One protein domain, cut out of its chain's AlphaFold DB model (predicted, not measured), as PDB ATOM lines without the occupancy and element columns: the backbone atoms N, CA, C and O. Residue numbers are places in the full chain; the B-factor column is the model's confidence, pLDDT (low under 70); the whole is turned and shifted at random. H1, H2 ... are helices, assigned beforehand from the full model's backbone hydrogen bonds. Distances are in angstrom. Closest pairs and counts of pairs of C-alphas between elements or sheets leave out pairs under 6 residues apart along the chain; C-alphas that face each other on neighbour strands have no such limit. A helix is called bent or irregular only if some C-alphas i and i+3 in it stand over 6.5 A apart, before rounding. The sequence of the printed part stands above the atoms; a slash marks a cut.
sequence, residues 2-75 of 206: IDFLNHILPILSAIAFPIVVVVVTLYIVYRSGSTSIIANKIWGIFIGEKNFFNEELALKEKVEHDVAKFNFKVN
ATOM      1  N   ILE A   2     128.640 210.038 125.158       53.41
ATOM      2  CA  ILE A   2     130.014 209.515 125.303       53.41
ATOM      3  C   ILE A   2     130.406 209.320 126.784       53.41
ATOM      4  O   ILE A   2     130.880 208.249 127.145       53.41
ATOM      5  N   ASP A   3     130.091 210.273 127.669       53.91
ATOM      6  CA  ASP A   3     130.449 210.167 129.099       53.91
ATOM      7  C   ASP A   3     129.686 209.073 129.864       53.91
ATOM      8  O   ASP A   3     130.234 208.414 130.743       53.91
ATOM      9  N   PHE A   4     128.430 208.817 129.490       54.09
ATOM     10  CA  PHE A   4     127.620 207.740 130.074       54.09
ATOM     11  C   PHE A   4     128.136 206.355 129.656       54.09
ATOM     12  O   PHE A   4     128.267 205.459 130.488       54.09
ATOM     13  N   LEU A   5     128.503 206.199 128.377       53.09
ATOM     14  CA  LEU A   5     129.157 204.992 127.866       53.09
ATOM     15  C   LEU A   5     130.515 204.760 128.543       53.09
ATOM     16  O   LEU A   5     130.785 203.638 128.963       53.09
ATOM     17  N   ASN A   6     131.321 205.807 128.733       59.84
ATOM     18  CA  ASN A   6     132.635 205.709 129.374       59.84
ATOM     19  C   ASN A   6     132.575 205.315 130.859       59.84
ATOM     20  O   ASN A   6     133.513 204.699 131.355       59.84
ATOM     21  N   HIS A   7     131.477 205.605 131.566       62.22
ATOM     22  CA  HIS A   7     131.280 205.144 132.946       62.22
ATOM     23  C   HIS A   7     130.679 203.741 133.057       62.22
ATOM     24  O   HIS A   7     130.974 203.023 134.012       62.22
ATOM     25  N   ILE A   8     129.870 203.319 132.087       59.47
ATOM     26  CA  ILE A   8     129.185 202.021 132.124       59.47
ATOM     27  C   ILE A   8     130.038 200.895 131.539       59.47
ATOM     28  O   ILE A   8     130.001 199.783 132.063       59.47
ATOM     29  N   LEU A   9     130.845 201.161 130.506       60.59
ATOM     30  CA  LEU A   9     131.715 200.160 129.875       60.59
ATOM     31  C   LEU A   9     132.695 199.492 130.866       60.59
ATOM     32  O   LEU A   9     132.794 198.263 130.850       60.59
ATOM     33  N   PRO A  10     133.373 200.233 131.768       67.06
ATOM     34  CA  PRO A  10     134.265 199.646 132.764       67.06
ATOM     35  C   PRO A  10     133.509 198.773 133.766       67.06
ATOM     36  O   PRO A  10     133.961 197.672 134.068       67.06
ATOM     37  N   ILE A  11     132.328 199.206 134.219       64.62
ATOM     38  CA  ILE A  11     131.482 198.453 135.158       64.62
ATOM     39  C   ILE A  11     130.957 197.170 134.500       64.62
ATOM     40  O   ILE A  11     131.042 196.089 135.084       64.62
ATOM     41  N   LEU A  12     130.485 197.261 133.253       58.75
ATOM     42  CA  LEU A  12     130.095 196.106 132.443       58.75
ATOM     43  C   LEU A  12     131.259 195.136 132.264       58.75
ATOM     44  O   LEU A  12     131.062 193.939 132.423       58.75
ATOM     45  N   SER A  13     132.467 195.627 131.981       68.31
ATOM     46  CA  SER A  13     133.652 194.778 131.819       68.31
ATOM     47  C   SER A  13     134.082 194.110 133.133       68.31
ATOM     48  O   SER A  13     134.397 192.919 133.145       68.31
ATOM     49  N   ALA A  14     133.994 194.842 134.250       73.19
ATOM     50  CA  ALA A  14     134.324 194.365 135.590       73.19
ATOM     51  C   ALA A  14     133.356 193.281 136.081       73.19
ATOM     52  O   ALA A  14     133.755 192.413 136.851       73.19
ATOM     53  N   ILE A  15     132.103 193.300 135.617       73.50
ATOM     54  CA  ILE A  15     131.091 192.281 135.927       73.50
ATOM     55  C   ILE A  15     131.125 191.134 134.905       73.50
ATOM     56  O   ILE A  15     131.010 189.962 135.273       73.50
ATOM     57  N   ALA A  16     131.321 191.441 133.621       74.12
ATOM     58  CA  ALA A  16     131.327 190.452 132.548       74.12
ATOM     59  C   ALA A  16     132.479 189.454 132.690       74.12
ATOM     60  O   ALA A  16     132.271 188.260 132.486       74.12
ATOM     61  N   PHE A  17     133.676 189.908 133.073       76.56
ATOM     62  CA  PHE A  17     134.829 189.019 133.208       76.56
ATOM     63  C   PHE A  17     134.626 187.929 134.284       76.56
ATOM     64  O   PHE A  17     134.732 186.749 133.937       76.56
ATOM     65  N   PRO A  18     134.237 188.246 135.539       81.19
ATOM     66  CA  PRO A  18     133.876 187.236 136.535       81.19
ATOM     67  C   PRO A  18     132.782 186.277 136.061       81.19
ATOM     68  O   PRO A  18     132.904 185.069 136.256       81.19
ATOM     69  N   ILE A  19     131.739 186.785 135.393       80.12
ATOM     70  CA  ILE A  19     130.658 185.943 134.861       80.12
ATOM     71  C   ILE A  19     131.205 184.948 133.835       80.12
ATOM     72  O   ILE A  19     130.902 183.757 133.917       80.12
ATOM     73  N   VAL A  20     132.042 185.398 132.897       81.81
ATOM     74  CA  VAL A  20     132.660 184.523 131.891       81.81
ATOM     75  C   VAL A  20     133.527 183.456 132.558       81.81
ATOM     76  O   VAL A  20     133.399 182.279 132.222       81.81
ATOM     77  N   VAL A  21     134.352 183.830 133.541       84.62
ATOM     78  CA  VAL A  21     135.191 182.880 134.290       84.62
ATOM     79  C   VAL A  21     134.338 181.822 134.993       84.62
ATOM     80  O   VAL A  21     134.637 180.628 134.893       84.62
ATOM     81  N   VAL A  22     133.249 182.227 135.651       86.50
ATOM     82  CA  VAL A  22     132.314 181.307 136.318       86.50
ATOM     83  C   VAL A  22     131.645 180.380 135.303       86.50
ATOM     84  O   VAL A  22     131.628 179.167 135.504       86.50
ATOM     85  N   VAL A  23     131.144 180.909 134.183       84.62
ATOM     86  CA  VAL A  23     130.479 180.114 133.137       84.62
ATOM     87  C   VAL A  23     131.436 179.091 132.522       84.62
ATOM     88  O   VAL A  23     131.075 177.922 132.380       84.62
ATOM     89  N   VAL A  24     132.668 179.493 132.199       86.56
ATOM     90  CA  VAL A  24     133.697 178.596 131.649       86.56
ATOM     91  C   VAL A  24     134.079 177.517 132.662       86.56
ATOM     92  O   VAL A  24     134.155 176.339 132.311       86.56
ATOM     93  N   THR A  25     134.252 177.891 133.929       87.00
ATOM     94  CA  THR A  25     134.550 176.964 135.029       87.00
ATOM     95  C   THR A  25     133.447 175.921 135.180       87.00
ATOM     96  O   THR A  25     133.711 174.718 135.116       87.00
ATOM     97  N   LEU A  26     132.192 176.362 135.280       87.62
ATOM     98  CA  LEU A  26     131.032 175.477 135.363       87.62
ATOM     99  C   LEU A  26     130.920 174.571 134.136       87.62
ATOM    100  O   LEU A  26     130.618 173.387 134.282       87.62
ATOM    101  N   TYR A  27     131.210 175.082 132.940       87.50
ATOM    102  CA  TYR A  27     131.220 174.285 131.717       87.50
ATOM    103  C   TYR A  27     132.280 173.173 131.755       87.50
ATOM    104  O   TYR A  27     131.983 172.025 131.407       87.50
ATOM    105  N   ILE A  28     133.499 173.478 132.212       87.50
ATOM    106  CA  ILE A  28     134.581 172.495 132.341       87.50
ATOM    107  C   ILE A  28     134.223 171.425 133.374       87.50
ATOM    108  O   ILE A  28     134.351 170.236 133.064       87.50
ATOM    109  N   VAL A  29     133.724 171.804 134.557       88.00
ATOM    110  CA  VAL A  29     133.270 170.842 135.583       88.00
ATOM    111  C   VAL A  29     132.124 169.994 135.046       88.00
ATOM    112  O   VAL A  29     132.145 168.767 135.156       88.00
ATOM    113  N   TYR A  30     131.141 170.625 134.398       87.62
ATOM    114  CA  TYR A  30     130.009 169.922 133.810       87.62
ATOM    115  C   TYR A  30     130.461 168.894 132.775       87.62
ATOM    116  O   TYR A  30     129.940 167.784 132.779       87.62
ATOM    117  N   ARG A  31     131.425 169.219 131.905       87.69
ATOM    118  CA  ARG A  31     131.855 168.338 130.809       87.69
ATOM    119  C   ARG A  31     132.842 167.261 131.266       87.69
ATOM    120  O   ARG A  31     132.706 166.107 130.869       87.69
ATOM    121  N   SER A  32     133.784 167.589 132.143       85.25
ATOM    122  CA  SER A  32     134.739 166.621 132.708       85.25
ATOM    123  C   SER A  32     134.106 165.702 133.760       85.25
ATOM    124  O   SER A  32     134.491 164.542 133.890       85.25
ATOM    125  N   GLY A  33     133.085 166.189 134.473       82.06
ATOM    126  CA  GLY A  33     132.526 165.513 135.643       82.06
ATOM    127  C   GLY A  33     133.437 165.545 136.869       82.06
ATOM    128  O   GLY A  33     133.155 164.804 137.805       82.06
ATOM    129  N   SER A  34     134.492 166.368 136.863       82.62
ATOM    130  CA  SER A  34     135.411 166.512 137.986       82.62
ATOM    131  C   SER A  34     135.783 167.973 138.228       82.62
ATOM    132  O   SER A  34     136.087 168.722 137.300       82.62
ATOM    133  N   THR A  35     135.797 168.369 139.497       83.50
ATOM    134  CA  THR A  35     136.375 169.640 139.951       83.50
ATOM    135  C   THR A  35     137.898 169.563 140.078       83.50
ATOM    136  O   THR A  35     138.552 170.604 140.046       83.50
ATOM    137  N   SER A  36     138.474 168.352 140.141       79.25
ATOM    138  CA  SER A  36     139.915 168.144 140.337       79.25
ATOM    139  C   SER A  36     140.759 168.705 139.195       79.25
ATOM    140  O   SER A  36     141.809 169.274 139.456       79.25
ATOM    141  N   ILE A  37     140.277 168.681 137.942       81.00
ATOM    142  CA  ILE A  37     140.989 169.310 136.810       81.00
ATOM    143  C   ILE A  37     141.233 170.801 137.073       81.00
ATOM    144  O   ILE A  37     142.295 171.333 136.756       81.00
ATOM    145  N   ILE A  38     140.228 171.488 137.617       82.81
ATOM    146  CA  ILE A  38     140.298 172.930 137.854       82.81
ATOM    147  C   ILE A  38     141.164 173.205 139.075       82.81
ATOM    148  O   ILE A  38     142.036 174.065 139.004       82.81
ATOM    149  N   ALA A  39     140.981 172.431 140.146       82.44
ATOM    150  CA  ALA A  39     141.822 172.512 141.334       82.44
ATOM    151  C   ALA A  39     143.305 172.307 140.989       82.44
ATOM    152  O   ALA A  39     144.125 173.133 141.370       82.44
ATOM    153  N   ASN A  40     143.637 171.296 140.182       82.31
ATOM    154  CA  ASN A  40     145.009 171.015 139.758       82.31
ATOM    155  C   ASN A  40     145.599 172.137 138.905       82.31
ATOM    156  O   ASN A  40     146.755 172.499 139.087       82.31
ATOM    157  N   LYS A  41     144.816 172.731 137.995       83.50
ATOM    158  CA  LYS A  41     145.285 173.876 137.200       83.50
ATOM    159  C   LYS A  41     145.512 175.120 138.051       83.50
ATOM    160  O   LYS A  41     146.511 175.801 137.855       83.50
ATOM    161  N   ILE A  42     144.613 175.403 138.993       84.62
ATOM    162  CA  ILE A  42     144.779 176.499 139.956       84.62
ATOM    163  C   ILE A  42     146.039 176.250 140.790       84.62
ATOM    164  O   ILE A  42     146.914 177.108 140.847       84.62
ATOM    165  N   TRP A  43     146.176 175.055 141.363       81.81
ATOM    166  CA  TRP A  43     147.343 174.663 142.148       81.81
ATOM    167  C   TRP A  43     148.647 174.790 141.353       81.81
ATOM    168  O   TRP A  43     149.608 175.376 141.843       81.81
ATOM    169  N   GLY A  44     148.659 174.329 140.100       81.94
ATOM    170  CA  GLY A  44     149.809 174.435 139.202       81.94
ATOM    171  C   GLY A  44     150.222 175.878 138.898       81.94
ATOM    172  O   GLY A  44     151.413 176.150 138.798       81.94
ATOM    173  N   ILE A  45     149.267 176.813 138.818       84.94
ATOM    174  CA  ILE A  45     149.555 178.246 138.636       84.94
ATOM    175  C   ILE A  45     150.188 178.855 139.897       84.94
ATOM    176  O   ILE A  45     151.113 179.653 139.781       84.94
ATOM    177  N   PHE A  46     149.701 178.500 141.091       84.81
ATOM    178  CA  PHE A  46     150.145 179.132 142.341       84.81
ATOM    179  C   PHE A  46     151.394 178.489 142.963       84.81
ATOM    180  O   PHE A  46     152.213 179.190 143.549       84.81
ATOM    181  N   ILE A  47     151.526 177.163 142.883       80.62
ATOM    182  CA  ILE A  47     152.517 176.374 143.640       80.62
ATOM    183  C   ILE A  47     153.449 175.574 142.704       80.62
ATOM    184  O   ILE A  47     154.513 175.109 143.129       80.62
ATOM    185  N   GLY A  48     153.100 175.471 141.415       72.81
ATOM    186  CA  GLY A  48     153.807 174.687 140.399       72.81
ATOM    187  C   GLY A  48     153.272 173.258 140.266       72.81
ATOM    188  O   GLY A  48     152.685 172.705 141.198       72.81
ATOM    189  N   GLU A  49     153.464 172.638 139.098       69.56
ATOM    190  CA  GLU A  49     153.099 171.234 138.868       69.56
ATOM    191  C   GLU A  49     154.068 170.311 139.620       69.56
ATOM    192  O   GLU A  49     155.151 169.978 139.141       69.56
ATOM    193  N   LYS A  50     153.684 169.912 140.833       69.38
ATOM    194  CA  LYS A  50     154.394 168.899 141.617       69.38
ATOM    195  C   LYS A  50     153.482 167.695 141.775       69.38
ATOM    196  O   LYS A  50     152.378 167.828 142.294       69.38
ATOM    197  N   ASN A  51     153.952 166.533 141.331       76.81
ATOM    198  CA  ASN A  51     153.277 165.271 141.618       76.81
ATOM    199  C   ASN A  51     153.224 165.049 143.135       76.81
ATOM    200  O   ASN A  51     154.092 165.529 143.872       76.81
ATOM    201  N   PHE A  52     152.248 164.266 143.593       82.00
ATOM    202  CA  PHE A  52     152.278 163.740 144.953       82.00
ATOM    203  C   PHE A  52     153.609 163.027 145.225       82.00
ATOM    204  O   PHE A  52     154.098 162.267 144.391       82.00
ATOM    205  N   PHE A  53     154.170 163.237 146.417       83.62
ATOM    206  CA  PHE A  53     155.367 162.516 146.866       83.62
ATOM    207  C   PHE A  53     155.122 161.006 147.010       83.62
ATOM    208  O   PHE A  53     156.047 160.212 146.892       83.62
ATOM    209  N   ASN A  54     153.875 160.610 147.269       90.38
ATOM    210  CA  ASN A  54     153.463 159.213 147.319       90.38
ATOM    211  C   ASN A  54     153.085 158.725 145.910       90.38
ATOM    212  O   ASN A  54     152.164 159.260 145.288       90.38
ATOM    213  N   GLU A  55     153.765 157.680 145.434       89.62
ATOM    214  CA  GLU A  55     153.570 157.121 144.089       89.62
ATOM    215  C   GLU A  55     152.162 156.554 143.855       89.62
ATOM    216  O   GLU A  55     151.606 156.703 142.765       89.62
ATOM    217  N   GLU A  56     151.543 155.949 144.872       89.69
ATOM    218  CA  GLU A  56     150.189 155.395 144.774       89.69
ATOM    219  C   GLU A  56     149.149 156.507 144.570       89.69
ATOM    220  O   GLU A  56     148.231 156.377 143.755       89.69
ATOM    221  N   LEU A  57     149.315 157.635 145.268       87.31
ATOM    222  CA  LEU A  57     148.466 158.814 145.087       87.31
ATOM    223  C   LEU A  57     148.679 159.454 143.712       87.31
ATOM    224  O   LEU A  57     147.701 159.790 143.045       87.31
ATOM    225  N   ALA A  58     149.929 159.547 143.249       87.62
ATOM    226  CA  ALA A  58     150.240 160.061 141.917       87.62
ATOM    227  C   ALA A  58     149.622 159.196 140.802       87.62
ATOM    228  O   ALA A  58     149.142 159.716 139.793       87.62
ATOM    229  N   LEU A  59     149.589 157.870 140.973       89.50
ATOM    230  CA  LEU A  59     148.916 156.965 140.038       89.50
ATOM    231  C   LEU A  59     147.394 157.157 140.044       89.50
ATOM    232  O   LEU A  59     146.790 157.238 138.972       89.50
ATOM    233  N   LYS A  60     146.770 157.272 141.222       87.75
ATOM    234  CA  LYS A  60     145.321 157.529 141.334       87.75
ATOM    235  C   LYS A  60     144.931 158.852 140.677       87.75
ATOM    236  O   LYS A  60     143.980 158.880 139.899       87.75
ATOM    237  N   GLU A  61     145.704 159.909 140.908       87.69
ATOM    238  CA  GLU A  61     145.490 161.215 140.282       87.69
ATOM    239  C   GLU A  61     145.574 161.143 138.752       87.69
ATOM    240  O   GLU A  61     144.704 161.672 138.059       87.69
ATOM    241  N   LYS A  62     146.578 160.441 138.206       88.69
ATOM    242  CA  LYS A  62     146.703 160.238 136.752       88.69
ATOM    243  C   LYS A  62     145.472 159.546 136.169       88.69
ATOM    244  O   LYS A  62     144.939 160.001 135.158       88.69
ATOM    245  N   VAL A  63     144.979 158.495 136.828       90.81
ATOM    246  CA  VAL A  63     143.769 157.778 136.393       90.81
ATOM    247  C   VAL A  63     142.543 158.693 136.419       90.81
ATOM    248  O   VAL A  63     141.774 158.719 135.456       90.81
ATOM    249  N   GLU A  64     142.350 159.468 137.487       89.38
ATOM    250  CA  GLU A  64     141.248 160.432 137.570       89.38
ATOM    251  C   GLU A  64     141.341 161.505 136.484       89.38
ATOM    252  O   GLU A  64     140.340 161.825 135.833       89.38
ATOM    253  N   HIS A  65     142.544 162.028 136.247       90.06
ATOM    254  CA  HIS A  65     142.806 163.013 135.211       90.06
ATOM    255  C   HIS A  65     142.492 162.462 133.812       90.06
ATOM    256  O   HIS A  65     141.832 163.139 133.020       90.06
ATOM    257  N   ASP A  66     142.879 161.222 133.510       91.81
ATOM    258  CA  ASP A  66     142.591 160.579 132.225       91.81
ATOM    259  C   ASP A  66     141.093 160.342 132.017       91.81
ATOM    260  O   ASP A  66     140.555 160.646 130.946       91.81
ATOM    261  N   VAL A  67     140.384 159.885 133.054       93.19
ATOM    262  CA  VAL A  67     138.921 159.739 133.018       93.19
ATOM    263  C   VAL A  67     138.251 161.091 132.782       93.19
ATOM    264  O   VAL A  67     137.352 161.211 131.944       93.19
ATOM    265  N   ALA A  68     138.696 162.129 133.485       91.94
ATOM    266  CA  ALA A  68     138.121 163.459 133.383       91.94
ATOM    267  C   ALA A  68     138.432 164.113 132.020       91.94
ATOM    268  O   ALA A  68     137.553 164.747 131.429       91.94
ATOM    269  N   LYS A  69     139.625 163.885 131.454       91.88
ATOM    270  CA  LYS A  69     140.012 164.294 130.092       91.88
ATOM    271  C   LYS A  69     139.199 163.564 129.026       91.88
ATOM    272  O   LYS A  69     138.733 164.197 128.075       91.88
ATOM    273  N   PHE A  70     138.981 162.257 129.185       94.06
ATOM    274  CA  PHE A  70     138.113 161.477 128.303       94.06
ATOM    275  C   PHE A  70     136.672 162.001 128.340       94.06
ATOM    276  O   PHE A  70     136.108 162.329 127.292       94.06
ATOM    277  N   ASN A  71     136.103 162.161 129.538       94.00
ATOM    278  CA  ASN A  71     134.774 162.737 129.734       94.00
ATOM    279  C   ASN A  71     134.683 164.131 129.118       94.00
ATOM    280  O   ASN A  71     133.718 164.419 128.417       94.00
ATOM    281  N   PHE A  72     135.702 164.974 129.298       91.38
ATOM    282  CA  PHE A  72     135.740 166.296 128.692       91.38
ATOM    283  C   PHE A  72     135.732 166.207 127.159       91.38
ATOM    284  O   PHE A  72     134.861 166.776 126.506       91.38
ATOM    285  N   LYS A  73     136.641 165.440 126.552       92.19
ATOM    286  CA  LYS A  73     136.763 165.341 125.089       92.19
ATOM    287  C   LYS A  73     135.509 164.743 124.446       92.19
ATOM    288  O   LYS A  73     134.937 165.345 123.536       92.19
ATOM    289  N   VAL A  74     135.063 163.585 124.933       92.00
ATOM    290  CA  VAL A  74     133.977 162.797 124.325       92.00
ATOM    291  C   VAL A  74     132.597 163.246 124.825       92.00
ATOM    292  O   VAL A  74     131.588 163.030 124.156       92.00
ATOM    293  N   ASN A  75     132.528 163.949 125.957       92.12
ATOM    294  CA  ASN A  75     131.286 164.321 126.635       92.12
ATOM    295  C   ASN A  75     130.420 163.091 126.964       92.12
ATOM    296  O   ASN A  75     129.237 163.025 126.626       92.12
TER     297      ASN A  75
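AT A GLANCE: This is residues 2 to 75 of the 206 residues of an uncharacterized protein of Klebsiella oxytoca (UniProt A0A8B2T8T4). One long helix, H1, sticks out as an arm with residues 2 to 24, and its last turns meet two shorter helices, H2 and H3, that stand as an open V. The start of H2 and the later part of H3 come together near the end of H1, while residues 48 to 54 run across the open side of the V. The printed part has 74 residues with three named helices, in the order H1, H2, H3, and no named strand; the class is all helix. It is extended, with a radius of gyration of the C-alphas of 17.9 A and spans of 60 by 30 by 12 A; the arm makes the length.

HOW THE PARTS SIT: H1, residues 2 to 32, touches H3, residues 55 to 74, with residues 28 to 32 alone, at a steep tilt of 67 degrees, opposite ways; their closest C-alphas, of Ser 32 and Phe 72, are 4.2 A apart. H1 touches H2, residues 36 to 47, with residues 25 to 29 alone, at a steep tilt of 60 degrees, opposite ways; their closest C-alphas, of Thr 25 and Ile 38, are 7.6 A apart. H2 and H3 only just touch, with 3 pairs of C-alphas within 8 A, the closest being those of Ile 37 and His 65 at 6.7 A; they stand at a steep tilt of 60 degrees, opposite ways. Each O i to N i+4 pair in H2 and H3 is within hydrogen-bond range; in H1, 24 of 27 are.

IN THESE COORDINATES: H1 measures 43.8 A from C-alpha 2 at (130.014, 209.515, 125.303) to C-alpha 32, with a kink of 29 degrees near residue 11. It is neither bent nor irregular, but only just: C-alphas 7 and 10 are 6.3 A apart. H2 measures 15.4 A, and H3 measures 28.4 A, ending with C-alpha 74 at (133.977, 162.797, 124.325).

THE WHOLE: The C-alphas of Ile 2 and Glu 56, the two farthest apart, are 61.0 A apart. The printed part has no cut; the link from H1 to H2 is tight, and that from H2 to H3 is short. Residues 42 to 47 of H2 also stand free. The mean pLDDT of the printed part is 80.8, with residues 2 to 13 and 49 to 50 under 70.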